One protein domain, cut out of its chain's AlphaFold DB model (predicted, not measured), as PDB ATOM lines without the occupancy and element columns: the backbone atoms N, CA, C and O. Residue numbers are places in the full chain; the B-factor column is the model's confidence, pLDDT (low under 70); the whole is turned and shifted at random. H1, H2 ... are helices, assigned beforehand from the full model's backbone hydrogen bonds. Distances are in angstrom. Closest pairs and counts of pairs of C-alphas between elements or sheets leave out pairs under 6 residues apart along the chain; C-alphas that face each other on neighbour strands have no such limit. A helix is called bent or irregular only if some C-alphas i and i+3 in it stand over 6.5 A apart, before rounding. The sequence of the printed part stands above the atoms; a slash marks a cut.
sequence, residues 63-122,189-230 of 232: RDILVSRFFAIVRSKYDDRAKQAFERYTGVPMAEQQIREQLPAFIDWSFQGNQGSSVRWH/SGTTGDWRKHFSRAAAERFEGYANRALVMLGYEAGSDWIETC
ATOM      1  N   ARG A  63     158.996 123.993 150.995       96.75
ATOM      2  CA  ARG A  63     159.186 124.269 152.422       96.75
ATOM      3  C   ARG A  63     158.790 125.708 152.742       96.75
ATOM      4  O   ARG A  63     157.975 125.949 153.632       96.75
ATOM      5  N   ASP A  64     159.249 126.664 151.932       95.38
ATOM      6  CA  ASP A  64     158.844 128.071 152.042       95.38
ATOM      7  C   ASP A  64     157.346 128.273 151.764       95.38
ATOM      8  O   ASP A  64     156.702 129.121 152.392       95.38
ATOM      9  N   ILE A  65     156.771 127.508 150.828       93.94
ATOM     10  CA  ILE A  65     155.329 127.534 150.547       93.94
ATOM     11  C   ILE A  65     154.527 127.124 151.781       93.94
ATOM     12  O   ILE A  65     153.553 127.804 152.106       93.94
ATOM     13  N   LEU A  66     154.920 126.052 152.473       94.19
ATOM     14  CA  LEU A  66     154.206 125.565 153.655       94.19
ATOM     15  C   LEU A  66     154.275 126.555 154.804       94.19
ATOM     16  O   LEU A  66     153.232 126.905 155.351       94.19
ATOM     17  N   VAL A  67     155.461 127.093 155.093       94.38
ATOM     18  CA  VAL A  67     155.606 128.171 156.077       94.38
ATOM     19  C   VAL A  67     154.725 129.356 155.688       94.38
ATOM     20  O   VAL A  67     153.944 129.861 156.492       94.38
ATOM     21  N   SER A  68     154.773 129.788 154.425       91.38
ATOM     22  CA  SER A  68     153.938 130.891 153.947       91.38
ATOM     23  C   SER A  68     152.438 130.607 154.071       91.38
ATOM     24  O   SER A  68     151.672 131.535 154.343       91.38
ATOM     25  N   ARG A  69     152.005 129.359 153.866       91.31
ATOM     26  CA  ARG A  69     150.607 128.939 154.006       91.31
ATOM     27  C   ARG A  69     150.186 128.877 155.472       91.31
ATOM     28  O   ARG A  69     149.091 129.346 155.755       91.31
ATOM     29  N   PHE A  70     151.042 128.388 156.371       93.31
ATOM     30  CA  PHE A  70     150.787 128.352 157.812       93.31
ATOM     31  C   PHE A  70     150.456 129.753 158.336       93.31
ATOM     32  O   PHE A  70     149.345 130.001 158.798       93.31
ATOM     33  N   PHE A  71     151.367 130.711 158.141       91.75
ATOM     34  CA  PHE A  71     151.143 132.096 158.569       91.75
ATOM     35  C   PHE A  71     149.939 132.742 157.878       91.75
ATOM     36  O   PHE A  71     149.247 133.550 158.490       91.75
ATOM     37  N   ALA A  72     149.688 132.419 156.604       88.75
ATOM     38  CA  ALA A  72     148.518 132.946 155.910       88.75
ATOM     39  C   ALA A  72     147.222 132.486 156.586       88.75
ATOM     40  O   ALA A  72     146.366 133.322 156.829       88.75
ATOM     41  N   ILE A  73     147.109 131.201 156.938       90.81
ATOM     42  CA  ILE A  73     145.922 130.666 157.616       90.81
ATOM     43  C   ILE A  73     145.763 131.282 159.009       90.81
ATOM     44  O   ILE A  73     144.668 131.705 159.359       90.81
ATOM     45  N   VAL A  74     146.846 131.388 159.786       90.88
ATOM     46  CA  VAL A  74     146.774 131.928 161.156       90.88
ATOM     47  C   VAL A  74     146.354 133.399 161.183       90.88
ATOM     48  O   VAL A  74     145.608 133.803 162.073       90.88
ATOM     49  N   ARG A  75     146.826 134.204 160.222       88.50
ATOM     50  CA  ARG A  75     146.633 135.666 160.209       88.50
ATOM     51  C   ARG A  75     145.410 136.135 159.417       88.50
ATOM     52  O   ARG A  75     145.001 137.284 159.559       88.50
ATOM     53  N   SER A  76     144.875 135.308 158.521       83.62
ATOM     54  CA  SER A  76     143.816 135.693 157.585       83.62
ATOM     55  C   SER A  76     142.440 135.303 158.108       83.62
ATOM     56  O   SER A  76     142.129 134.121 158.209       83.62
ATOM     57  N   LYS A  77     141.560 136.294 158.286       77.31
ATOM     58  CA  LYS A  77     140.123 136.068 158.544       77.31
ATOM     59  C   LYS A  77     139.397 135.330 157.408       77.31
ATOM     60  O   LYS A  77     138.286 134.848 157.578       77.31
ATOM     61  N   TYR A  78     139.993 135.269 156.215       77.12
ATOM     62  CA  TYR A  78     139.405 134.583 155.059       77.12
ATOM     63  C   TYR A  78     139.727 133.083 155.029       77.12
ATOM     64  O   TYR A  78     139.126 132.342 154.252       77.12
ATOM     65  N   ASP A  79     140.665 132.626 155.863       83.62
ATOM     66  CA  ASP A  79     141.104 131.232 155.929       83.62
ATOM     67  C   ASP A  79     140.552 130.500 157.174       83.62
ATOM     68  O   ASP A  79     140.994 129.390 157.474       83.62
ATOM     69  N   ASP A  80     139.530 131.048 157.849       86.00
ATOM     70  CA  ASP A  80     138.917 130.472 159.062       86.00
ATOM     71  C   ASP A  80     138.500 129.007 158.891       86.00
ATOM     72  O   ASP A  80     138.717 128.183 159.777       86.00
ATOM     73  N   ARG A  81     137.969 128.633 157.720       88.25
ATOM     74  CA  ARG A  81     137.612 127.233 157.429       88.25
ATOM     75  C   ARG A  81     138.824 126.305 157.439       88.25
ATOM     76  O   ARG A  81     138.727 125.178 157.915       88.25
ATOM     77  N   ALA A  82     139.947 126.760 156.885       89.25
ATOM     78  CA  ALA A  82     141.187 125.994 156.864       89.25
ATOM     79  C   ALA A  82     141.781 125.908 158.275       89.25
ATOM     80  O   ALA A  82     142.188 124.825 158.687       89.25
ATOM     81  N   LYS A  83     141.742 127.014 159.029       91.38
ATOM     82  CA  LYS A  83     142.157 127.068 160.432       91.38
ATOM     83  C   LYS A  83     141.364 126.075 161.286       91.38
ATOM     84  O   LYS A  83     141.950 125.151 161.834       91.38
ATOM     85  N   GLN A  84     140.035 126.161 161.282       91.38
ATOM     86  CA  GLN A  84     139.156 125.253 162.030       91.38
ATOM     87  C   GLN A  84     139.300 123.786 161.601       91.38
ATOM     88  O   GLN A  84     139.114 122.874 162.401       91.38
ATOM     89  N   ALA A  85     139.577 123.516 160.323       91.25
ATOM     90  CA  ALA A  85     139.822 122.152 159.856       91.25
ATOM     91  C   ALA A  85     141.154 121.590 160.375       91.25
ATOM     92  O   ALA A  85     141.205 120.412 160.719       91.25
ATOM     93  N   PHE A  86     142.201 122.414 160.452       92.62
ATOM     94  CA  PHE A  86     143.467 122.024 161.066       92.62
ATOM     95  C   PHE A  86     143.316 121.818 162.578       92.62
ATOM     96  O   PHE A  86     143.719 120.780 163.087       92.62
ATOM     97  N   GLU A  87     142.654 122.740 163.278       94.38
ATOM     98  CA  GLU A  87     142.426 122.647 164.728       94.38
ATOM     99  C   GLU A  87     141.595 121.414 165.102       94.38
ATOM    100  O   GLU A  87     141.878 120.753 166.095       94.38
ATOM    101  N   ARG A  88     140.607 121.031 164.279       93.56
ATOM    102  CA  ARG A  88     139.879 119.761 164.451       93.56
ATOM    103  C   ARG A  88     140.739 118.531 164.179       93.56
ATOM    104  O   ARG A  88     140.500 117.494 164.782       93.56
ATOM    105  N   TYR A  89     141.687 118.627 163.250       92.69
ATOM    106  CA  TYR A  89     142.589 117.527 162.916       92.69
ATOM    107  C   TYR A  89     143.599 117.263 164.039       92.69
ATOM    108  O   TYR A  89     143.895 116.109 164.331       92.69
ATOM    109  N   THR A  90     144.112 118.316 164.674       94.50
ATOM    110  CA  THR A  90     145.146 118.207 165.712       94.50
ATOM    111  C   THR A  90     144.606 118.248 167.140       94.50
ATOM    112  O   THR A  90     145.315 117.858 168.062       94.50
ATOM    113  N   GLY A  91     143.391 118.758 167.348       95.12
ATOM    114  CA  GLY A  91     142.847 119.056 168.672       95.12
ATOM    115  C   GLY A  91     143.485 120.275 169.352       95.12
ATOM    116  O   GLY A  91     143.178 120.538 170.512       95.12
ATOM    117  N   VAL A  92     144.359 121.025 168.661       94.38
ATOM    118  CA  VAL A  92     145.053 122.197 169.219       94.38
ATOM    119  C   VAL A  92     144.783 123.464 168.401       94.38
ATOM    120  O   VAL A  92     144.760 123.390 167.170       94.38
ATOM    121  N   PRO A  93     144.617 124.638 169.046       95.00
ATOM    122  CA  PRO A  93     144.478 125.913 168.347       95.00
ATOM    123  C   PRO A  93     145.696 126.231 167.480       95.00
ATOM    124  O   PRO A  93     146.839 126.074 167.913       95.00
ATOM    125  N   MET A  94     145.471 126.736 166.267       94.25
ATOM    126  CA  MET A  94     146.561 127.106 165.371       94.25
ATOM    127  C   MET A  94     147.167 128.434 165.830       94.25
ATOM    128  O   MET A  94     146.476 129.458 165.849       94.25
ATOM    129  N   ALA A  95     148.454 128.432 166.174       93.81
ATOM    130  CA  ALA A  95     149.122 129.585 166.768       93.81
ATOM    131  C   ALA A  95     150.432 129.908 166.050       93.81
ATOM    132  O   ALA A  95     151.263 129.040 165.794       93.81
ATOM    133  N   GLU A  96     150.632 131.191 165.751       93.06
ATOM    134  CA  GLU A  96     151.810 131.662 165.025       93.06
ATOM    135  C   GLU A  96     153.110 131.370 165.779       93.06
ATOM    136  O   GLU A  96     154.095 130.924 165.198       93.06
ATOM    137  N   GLN A  97     153.084 131.609 167.086       94.19
ATOM    138  CA  GLN A  97     154.213 131.443 167.993       94.19
ATOM    139  C   GLN A  97     154.604 129.971 168.162       94.19
ATOM    140  O   GLN A  97     155.714 129.699 168.598       94.19
ATOM    141  N   GLN A  98     153.710 129.046 167.796       95.19
ATOM    142  CA  GLN A  98     153.904 127.600 167.895       95.19
ATOM    143  C   GLN A  98     154.149 126.952 166.526       95.19
ATOM    144  O   GLN A  98     153.940 125.753 166.345       95.19
ATOM    145  N   ILE A  99     154.527 127.736 165.510       95.56
ATOM    146  CA  ILE A  99     154.724 127.211 164.156       95.56
ATOM    147  C   ILE A  99     155.721 126.049 164.136       95.56
ATOM    148  O   ILE A  99     155.498 125.074 163.424       95.56
ATOM    149  N   ARG A 100     156.795 126.123 164.926       95.81
ATOM    150  CA  ARG A 100     157.850 125.107 164.938       95.81
ATOM    151  C   ARG A 100     157.333 123.758 165.444       95.81
ATOM    152  O   ARG A 100     157.656 122.720 164.868       95.81
ATOM    153  N   GLU A 101     156.486 123.785 166.464       96.50
ATOM    154  CA  GLU A 101     155.855 122.624 167.087       96.50
ATOM    155  C   GLU A 101     154.687 122.089 166.247       96.50
ATOM    156  O   GLU A 101     154.479 120.880 166.164       96.50
ATOM    157  N   GLN A 102     153.931 122.976 165.594       97.19
ATOM    158  CA  GLN A 102     152.735 122.617 164.823       97.19
ATOM    159  C   GLN A 102     153.039 122.215 163.371       97.19
ATOM    160  O   GLN A 102     152.213 121.558 162.730       97.19
ATOM    161  N   LEU A 103     154.210 122.578 162.834       96.62
ATOM    162  CA  LEU A 103     154.592 122.301 161.446       96.62
ATOM    163  C   LEU A 103     154.562 120.814 161.053       96.62
ATOM    164  O   LEU A 103     154.048 120.543 159.969       96.62
ATOM    165  N   PRO A 104     155.041 119.846 161.865       97.25
ATOM    166  CA  PRO A 104     154.969 118.428 161.507       97.25
ATOM    167  C   PRO A 104     153.532 117.970 161.209       97.25
ATOM    168  O   PRO A 104     153.259 117.438 160.133       97.25
ATOM    169  N   ALA A 105     152.588 118.270 162.106       96.19
ATOM    170  CA  ALA A 105     151.175 117.940 161.915       96.19
ATOM    171  C   ALA A 105     150.547 118.737 160.760       96.19
ATOM    172  O   ALA A 105     149.709 118.227 160.017       96.19
ATOM    173  N   PHE A 106     150.963 119.992 160.575       95.25
ATOM    174  CA  PHE A 106     150.503 120.831 159.470       95.25
ATOM    175  C   PHE A 106     150.940 120.298 158.102       95.25
ATOM    176  O   PHE A 106     150.181 120.396 157.134       95.25
ATOM    177  N   ILE A 107     152.145 119.731 158.012       95.44
ATOM    178  CA  ILE A 107     152.660 119.061 156.817       95.44
ATOM    179  C   ILE A 107     151.790 117.849 156.493       95.44
ATOM    180  O   ILE A 107     151.240 117.794 155.391       95.44
ATOM    181  N   ASP A 108     151.602 116.941 157.455       94.50
ATOM    182  CA  ASP A 108     150.753 115.755 157.287       94.50
ATOM    183  C   ASP A 108     149.346 116.152 156.814       94.50
ATOM    184  O   ASP A 108     148.881 115.715 155.757       94.50
ATOM    185  N   TRP A 109     148.711 117.092 157.513       92.44
ATOM    186  CA  TRP A 109     147.393 117.610 157.155       92.44
ATOM    187  C   TRP A 109     147.336 118.229 155.748       92.44
ATOM    188  O   TRP A 109     146.372 118.023 155.002       92.44
ATOM    189  N   SER A 110     148.370 118.979 155.355       90.56
ATOM    190  CA  SER A 110     148.437 119.641 154.046       90.56
ATOM    191  C   SER A 110     148.578 118.646 152.892       90.56
ATOM    192  O   SER A 110     148.011 118.870 151.817       90.56
ATOM    193  N   PHE A 111     149.313 117.547 153.090       90.25
ATOM    194  CA  PHE A 111     149.561 116.545 152.050       90.25
ATOM    195  C   PHE A 111     148.519 115.425 151.992       90.25
ATOM    196  O   PHE A 111     148.319 114.865 150.911       90.25
ATOM    197  N   GLN A 112     147.799 115.149 153.080       85.88
ATOM    198  CA  GLN A 112     146.740 114.131 153.123       85.88
ATOM    199  C   GLN A 112     145.439 114.556 152.415       85.88
ATOM    200  O   GLN A 112     144.559 113.731 152.198       85.88
ATOM    201  N   GLY A 113     145.324 115.814 151.970       65.50
ATOM    202  CA  GLY A 113     144.215 116.248 151.108       65.50
ATOM    203  C   GLY A 113     142.915 116.579 151.847       65.50
ATOM    204  O   GLY A 113     141.876 116.724 151.208       65.50
ATOM    205  N   ASN A 114     142.968 116.792 153.166       61.41
ATOM    206  CA  ASN A 114     141.808 117.133 154.007       61.41
ATOM    207  C   ASN A 114     141.259 118.560 153.798       61.41
ATOM    208  O   ASN A 114     140.433 119.045 154.570       61.41
ATOM    209  N   GLN A 115     141.694 119.254 152.747       62.47
ATOM    210  CA  GLN A 115     141.181 120.560 152.358       62.47
ATOM    211  C   GLN A 115     140.566 120.434 150.969       62.47
ATOM    212  O   GLN A 115     141.277 120.207 149.998       62.47
ATOM    213  N   GLY A 116     139.249 120.622 150.849       52.56
ATOM    214  CA  GLY A 116     138.500 120.410 149.597       52.56
ATOM    215  C   GLY A 116     138.990 121.199 148.368       52.56
ATOM    216  O   GLY A 116     138.552 120.942 147.250       52.56
ATOM    217  N   SER A 117     139.917 122.146 148.538       54.75
ATOM    218  CA  SER A 117     140.563 122.897 147.458       54.75
ATOM    219  C   SER A 117     142.094 122.788 147.427       54.75
ATOM    220  O   SER A 117     142.703 123.425 146.562       54.75
ATOM    221  N   SER A 118     142.735 122.013 148.317       62.69
ATOM    222  CA  SER A 118     144.197 121.964 148.364       62.69
ATOM    223  C   SER A 118     144.771 121.251 147.150       62.69
ATOM    224  O   SER A 118     144.367 120.171 146.720       62.69
ATOM    225  N   VAL A 119     145.757 121.913 146.571       78.06
ATOM    226  CA  VAL A 119     146.650 121.332 145.593       78.06
ATOM    227  C   VAL A 119     147.857 120.850 146.392       78.06
ATOM    228  O   VAL A 119     148.422 121.620 147.158       78.06
ATOM    229  N   ARG A 120     148.238 119.577 146.263       90.06
ATOM    230  CA  ARG A 120     149.461 119.072 146.902       90.06
ATOM    231  C   ARG A 120     150.664 119.620 146.150       90.06
ATOM    232  O   ARG A 120     150.742 119.453 144.930       90.06
ATOM    233  N   TRP A 121     151.594 120.247 146.867       93.88
ATOM    234  CA  TRP A 121     152.729 120.932 146.249       93.88
ATOM    235  C   TRP A 121     153.546 120.015 145.334       93.88
ATOM    236  O   TRP A 121     153.676 120.326 144.150       93.88
ATOM    237  N   HIS A 122     154.003 118.865 145.849       94.38
ATOM    238  CA  HIS A 122     154.839 117.916 145.102       94.38
ATOM    239  C   HIS A 122     154.133 117.454 143.816       94.38
ATOM    240  O   HIS A 122     154.669 117.591 142.719       94.38
ATOM    241  N   SER A 189     156.986 138.394 153.875       59.69
ATOM    242  CA  SER A 189     158.423 138.732 153.931       59.69
ATOM    243  C   SER A 189     159.083 138.706 152.557       59.69
ATOM    244  O   SER A 189     160.066 139.395 152.320       59.69
ATOM    245  N   GLY A 190     158.537 137.918 151.625       63.19
ATOM    246  CA  GLY A 190     159.111 137.767 150.289       63.19
ATOM    247  C   GLY A 190     160.515 137.139 150.286       63.19
ATOM    248  O   GLY A 190     161.134 137.074 149.226       63.19
ATOM    249  N   THR A 191     161.000 136.682 151.444       76.88
ATOM    250  CA  THR A 191     162.319 136.079 151.655       76.88
ATOM    251  C   THR A 191     162.320 134.617 151.220       76.88
ATOM    252  O   THR A 191     161.316 133.915 151.379       76.88
ATOM    253  N   THR A 192     163.443 134.176 150.666       87.75
ATOM    254  CA  THR A 192     163.727 132.789 150.285       87.75
ATOM    255  C   THR A 192     164.493 132.092 151.406       87.75
ATOM    256  O   THR A 192     165.349 132.706 152.040       87.75
ATOM    257  N   GLY A 193     164.190 130.822 151.669       91.19
ATOM    258  CA  GLY A 193     164.844 130.040 152.720       91.19
ATOM    259  C   GLY A 193     164.383 130.377 154.142       91.19
ATOM    260  O   GLY A 193     165.029 129.964 155.102       91.19
ATOM    261  N   ASP A 194     163.271 131.106 154.304       91.56
ATOM    262  CA  ASP A 194     162.733 131.423 155.636       91.56
ATOM    263  C   ASP A 194     162.272 130.156 156.365       91.56
ATOM    264  O   ASP A 194     162.259 130.126 157.593       91.56
ATOM    265  N   TRP A 195     161.962 129.087 155.620       95.19
ATOM    266  CA  TRP A 195     161.638 127.773 156.168       95.19
ATOM    267  C   TRP A 195     162.666 127.246 157.173       95.19
ATOM    268  O   TRP A 195     162.265 126.630 158.158       95.19
ATOM    269  N   ARG A 196     163.959 127.559 157.001       94.81
ATOM    270  CA  ARG A 196     165.040 127.097 157.892       94.81
ATOM    271  C   ARG A 196     164.869 127.551 159.341       94.81
ATOM    272  O   ARG A 196     165.352 126.887 160.247       94.81
ATOM    273  N   LYS A 197     164.168 128.666 159.573       93.81
ATOM    274  CA  LYS A 197     163.898 129.184 160.926       93.81
ATOM    275  C   LYS A 197     162.777 128.429 161.636       93.81
ATOM    276  O   LYS A 197     162.746 128.387 162.859       93.81
ATOM    277  N   HIS A 198     161.840 127.877 160.867       95.31
ATOM    278  CA  HIS A 198     160.592 127.319 161.397       95.31
ATOM    279  C   HIS A 198     160.597 125.794 161.411       95.31
ATOM    280  O   HIS A 198     159.928 125.201 162.244       95.31
ATOM    281  N   PHE A 199     161.339 125.148 160.512       97.25
ATOM    282  CA  PHE A 199     161.404 123.691 160.455       97.25
ATOM    283  C   PHE A 199     162.169 123.130 161.662       97.25
ATOM    284  O   PHE A 199     163.336 123.459 161.886       97.25
ATOM    285  N   SER A 200     161.496 122.270 162.428       97.12
ATOM    286  CA  SER A 200     162.125 121.289 163.314       97.12
ATOM    287  C   SER A 200     162.564 120.061 162.515       97.12
ATOM    288  O   SER A 200     162.108 119.849 161.385       97.12
ATOM    289  N   ARG A 201     163.410 119.212 163.106       97.12
ATOM    290  CA  ARG A 201     163.784 117.919 162.513       97.12
ATOM    291  C   ARG A 201     162.558 117.060 162.196       97.12
ATOM    292  O   ARG A 201     162.432 116.581 161.076       97.12
ATOM    293  N   ALA A 202     161.602 116.984 163.121       97.75
ATOM    294  CA  ALA A 202     160.348 116.268 162.897       97.75
ATOM    295  C   ALA A 202     159.573 116.824 161.688       97.75
ATOM    296  O   ALA A 202     159.025 116.066 160.894       97.75
ATOM    297  N   ALA A 203     159.536 118.149 161.503       98.06
ATOM    298  CA  ALA A 203     158.887 118.748 160.338       98.06
ATOM    299  C   ALA A 203     159.630 118.398 159.040       98.06
ATOM    300  O   ALA A 203     158.999 118.106 158.024       98.06
ATOM    301  N   ALA A 204     160.963 118.402 159.072       97.88
ATOM    302  CA  ALA A 204     161.789 118.030 157.932       97.88
ATOM    303  C   ALA A 204     161.551 116.574 157.505       97.88
ATOM    304  O   ALA A 204     161.285 116.336 156.329       97.88
ATOM    305  N   GLU A 205     161.527 115.632 158.452       98.06
ATOM    306  CA  GLU A 205     161.229 114.213 158.207       98.06
ATOM    307  C   GLU A 205     159.835 114.012 157.599       98.06
ATOM    308  O   GLU A 205     159.682 113.304 156.601       98.06
ATOM    309  N   ARG A 206     158.804 114.691 158.133       97.56
ATOM    310  CA  ARG A 206     157.452 114.635 157.546       97.56
ATOM    311  C   ARG A 206     157.438 115.165 156.120       97.56
ATOM    312  O   ARG A 206     156.808 114.569 155.252       97.56
ATOM    313  N   PHE A 207     158.105 116.290 155.860       97.56
ATOM    314  CA  PHE A 207     158.137 116.874 154.520       97.56
ATOM    315  C   PHE A 207     158.867 115.967 153.530       97.56
ATOM    316  O   PHE A 207     158.390 115.781 152.407       97.56
ATOM    317  N   GLU A 208     160.008 115.417 153.941       97.69
ATOM    318  CA  GLU A 208     160.822 114.512 153.137       97.69
ATOM    319  C   GLU A 208     159.971 113.349 152.619       97.69
ATOM    320  O   GLU A 208     159.853 113.189 151.398       97.69
ATOM    321  N   GLY A 209     159.238 112.681 153.518       96.75
ATOM    322  CA  GLY A 209     158.405 111.528 153.180       96.75
ATOM    323  C   GLY A 209     157.325 111.801 152.124       96.75
ATOM    324  O   GLY A 209     156.927 110.889 151.400       96.75
ATOM    325  N   TYR A 210     156.867 113.051 151.970       95.94
ATOM    326  CA  TYR A 210     155.901 113.415 150.922       95.94
ATOM    327  C   TYR A 210     156.524 114.009 149.661       95.94
ATOM    328  O   TYR A 210     155.920 113.940 148.588       95.94
ATOM    329  N   ALA A 211     157.638 114.726 149.791       96.38
ATOM    330  CA  ALA A 211     157.969 115.779 148.839       96.38
ATOM    331  C   ALA A 211     159.464 115.895 148.510       96.38
ATOM    332  O   ALA A 211     159.825 116.742 147.687       96.38
ATOM    333  N   ASN A 212     160.324 115.030 149.059       96.75
ATOM    334  CA  ASN A 212     161.765 115.075 148.800       96.75
ATOM    335  C   ASN A 212     162.109 114.910 147.316       96.75
ATOM    336  O   ASN A 212     162.889 115.680 146.761       96.75
ATOM    337  N   ARG A 213     161.433 113.982 146.625       97.00
ATOM    338  CA  ARG A 213     161.614 113.777 145.179       97.00
ATOM    339  C   ARG A 213     161.414 115.067 144.384       97.00
ATOM    340  O   ARG A 213     162.141 115.325 143.429       97.00
ATOM    341  N   ALA A 214     160.441 115.884 144.781       97.25
ATOM    342  CA  ALA A 214     160.179 117.160 144.137       97.25
ATOM    343  C   ALA A 214     161.251 118.213 144.470       97.25
ATOM    344  O   ALA A 214     161.562 119.018 143.597       97.25
ATOM    345  N   LEU A 215     161.853 118.206 145.667       97.69
ATOM    346  CA  LEU A 215     163.013 119.063 145.967       97.69
ATOM    347  C   LEU A 215     164.209 118.708 145.084       97.69
ATOM    348  O   LEU A 215     164.783 119.604 144.465       97.69
ATOM    349  N   VAL A 216     164.519 117.413 144.969       97.50
ATOM    350  CA  VAL A 216     165.620 116.916 144.134       97.50
ATOM    351  C   VAL A 216     165.380 117.233 142.660       97.50
ATOM    352  O   VAL A 216     166.240 117.803 141.997       97.50
ATOM    353  N   MET A 217     164.171 116.969 142.152       97.12
ATOM    354  CA  MET A 217     163.785 117.294 140.772       97.12
ATOM    355  C   MET A 217     163.954 118.787 140.446       97.12
ATOM    356  O   MET A 217     164.280 119.139 139.314       97.12
ATOM    357  N   LEU A 218     163.692 119.670 141.411       96.19
ATOM    358  CA  LEU A 218     163.799 121.120 141.238       96.19
ATOM    359  C   LEU A 218     165.213 121.659 141.506       96.19
ATOM    360  O   LEU A 218     165.433 122.856 141.324       96.19
ATOM    361  N   GLY A 219     166.153 120.802 141.918       96.62
ATOM    362  CA  GLY A 219     167.531 121.174 142.232       96.62
ATOM    363  C   GLY A 219     167.692 121.937 143.547       96.62
ATOM    364  O   GLY A 219     168.709 122.595 143.737       96.62
ATOM    365  N   TYR A 220     166.699 121.886 144.444       96.38
ATOM    366  CA  TYR A 220     166.825 122.510 145.766       96.38
ATOM    367  C   TYR A 220     167.712 121.693 146.706       96.38
ATOM    368  O   TYR A 220     168.310 122.275 147.603       96.38
ATOM    369  N   GLU A 221     167.768 120.373 146.519       96.94
ATOM    370  CA  GLU A 221     168.535 119.437 147.346       96.94
ATOM    371  C   GLU A 221     169.066 118.288 146.479       96.94
ATOM    372  O   GLU A 221     168.489 117.981 145.437       96.94
ATOM    373  N   ALA A 222     170.149 117.632 146.901       95.62
ATOM    374  CA  ALA A 222     170.690 116.451 146.212       95.62
ATOM    375  C   ALA A 222     170.083 115.124 146.709       95.62
ATOM    376  O   ALA A 222     170.143 114.109 146.020       95.62
ATOM    377  N   GLY A 223     169.485 115.135 147.900       95.31
ATOM    378  CA  GLY A 223     168.970 113.962 148.596       95.31
ATOM    379  C   GLY A 223     168.240 114.378 149.869       95.31
ATOM    380  O   GLY A 223     167.714 115.487 149.930       95.31
ATOM    381  N   SER A 224     168.208 113.511 150.879       95.75
ATOM    382  CA  SER A 224     167.489 113.752 152.145       95.75
ATOM    383  C   SER A 224     168.363 114.366 153.251       95.75
ATOM    384  O   SER A 224     167.843 114.747 154.296       95.75
ATOM    385  N   ASP A 225     169.669 114.535 153.014       95.88
ATOM    386  CA  ASP A 225     170.657 114.979 154.017       95.88
ATOM    387  C   ASP A 225     170.362 116.364 154.610       95.88
ATOM    388  O   ASP A 225     170.797 116.697 155.711       95.88
ATOM    389  N   TRP A 226     169.574 117.187 153.916       95.56
ATOM    390  CA  TRP A 226     169.154 118.494 154.413       95.56
ATOM    391  C   TRP A 226     168.320 118.412 155.700       95.56
ATOM    392  O   TRP A 226     168.271 119.405 156.435       95.56
ATOM    393  N   ILE A 227     167.703 117.263 156.008       96.31
ATOM    394  CA  ILE A 227     167.026 117.029 157.294       96.31
ATOM    395  C   ILE A 227     167.997 117.254 158.455       96.31
ATOM    396  O   ILE A 227     167.621 117.872 159.450       96.31
ATOM    397  N   GLU A 228     169.258 116.837 158.309       94.38
ATOM    398  CA  GLU A 228     170.265 116.928 159.371       94.38
ATOM    399  C   GLU A 228     170.590 118.373 159.760       94.38
ATOM    400  O   GLU A 228     170.988 118.650 160.890       94.38
ATOM    401  N   THR A 229     170.346 119.318 158.847       93.69
ATOM    402  CA  THR A 229     170.518 120.755 159.103       93.69
ATOM    403  C   THR A 229     169.413 121.350 159.980       93.69
ATOM    404  O   THR A 229     169.541 122.484 160.442       93.69
ATOM    405  N   CYS A 230     168.325 120.608 160.216       92.38
ATOM    406  CA  CYS A 230     167.230 121.031 161.076       92.38
ATOM    407  C   CYS A 230     167.500 120.601 162.520       92.38
ATOM    408  O   CYS A 230     167.721 119.424 162.823       92.38
TER     409      CYS A 230
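What this domain is: This is residues 63 to 122 and 189 to 230 of the 232 residues of the protein "Sulfotransferase family protein" of Thioflavicoccus mobilis 8321 (UniProt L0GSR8). A small globule of crossed helices: the kinked helices H5 and H3 pack on each other, H1 crosses H3 steeply, and H2 and H6 lie toward opposite ends of the longest axis, H2 packing on H3 and H6 on H5. Little H4 packs on residues 63 to 67 of H1. The printed part has 102 residues with six named helices, H1 to H6 in chain order, and no named strand: all helix. It is compact, with a radius of gyration of the C-alphas of 13.3 A and spans of 37 by 26 by 26 A.

How they stand to each other: H5, residues 201 to 217, touches H3, residues 96 to 111, at a steep tilt of 50 degrees, the same way; the closest C-alphas are those of Pro 104 and Ala 203, 4.1 A. With residues 201 to 208 alone H5 touches H6, residues 225 to 229, closest at C-alphas 204 and 227, 5.4 A. H3 is the hub. H1, residues 63 to 75, touches it at a steep tilt of 64 degrees, opposite ways, closest at C-alphas 74 and 96, 6.4 A. H2, residues 77 to 90, touches H3 with residues 86 to 90 alone, about perpendicular at 77 degrees, closest at C-alphas 86 and 109, 7.1 A. H1 and H2 touch only at the corner, closest at C-alphas 73 and 79, 5.1 A. H4, residues 195 to 198, touches H1, closest at C-alphas 64 and 195, 5.0 A. Every O i to N i+4 pair is within hydrogen-bond range in H1, but 8 of 10 in H2, 8 of 12 in H3, 10 of 13 in H5 and 0 of 1 in H6, where 2 of 2 O i to N i+3 pairs are; H4 is too short for an i+4 pair.

Where its parts are: H5 is 21.7 A long, H3 20.0 A, H2 19.9 A and H1 18.7 A. H1 begins at C-alpha 63 (159.186, 124.269, 152.422); H6 ends at C-alpha 229 (170.518, 120.755, 159.103). H2, H3 and H5 are irregular: C-alphas 78 and 81 are 7.9 A apart, 97 and 100 7.9 A, 210 and 213 8.1 A.

The domain as a whole: The C-alphas farthest apart, of Lys 77 and Ala 222, are 38.4 A apart. Residues 123 to 188 are not printed; C-alphas 122 and 189 are 22.9 A apart across the cut. Of the links printed whole, none is long. The pLDDT is under 70 at residues 113 to 118 and 189 to 190.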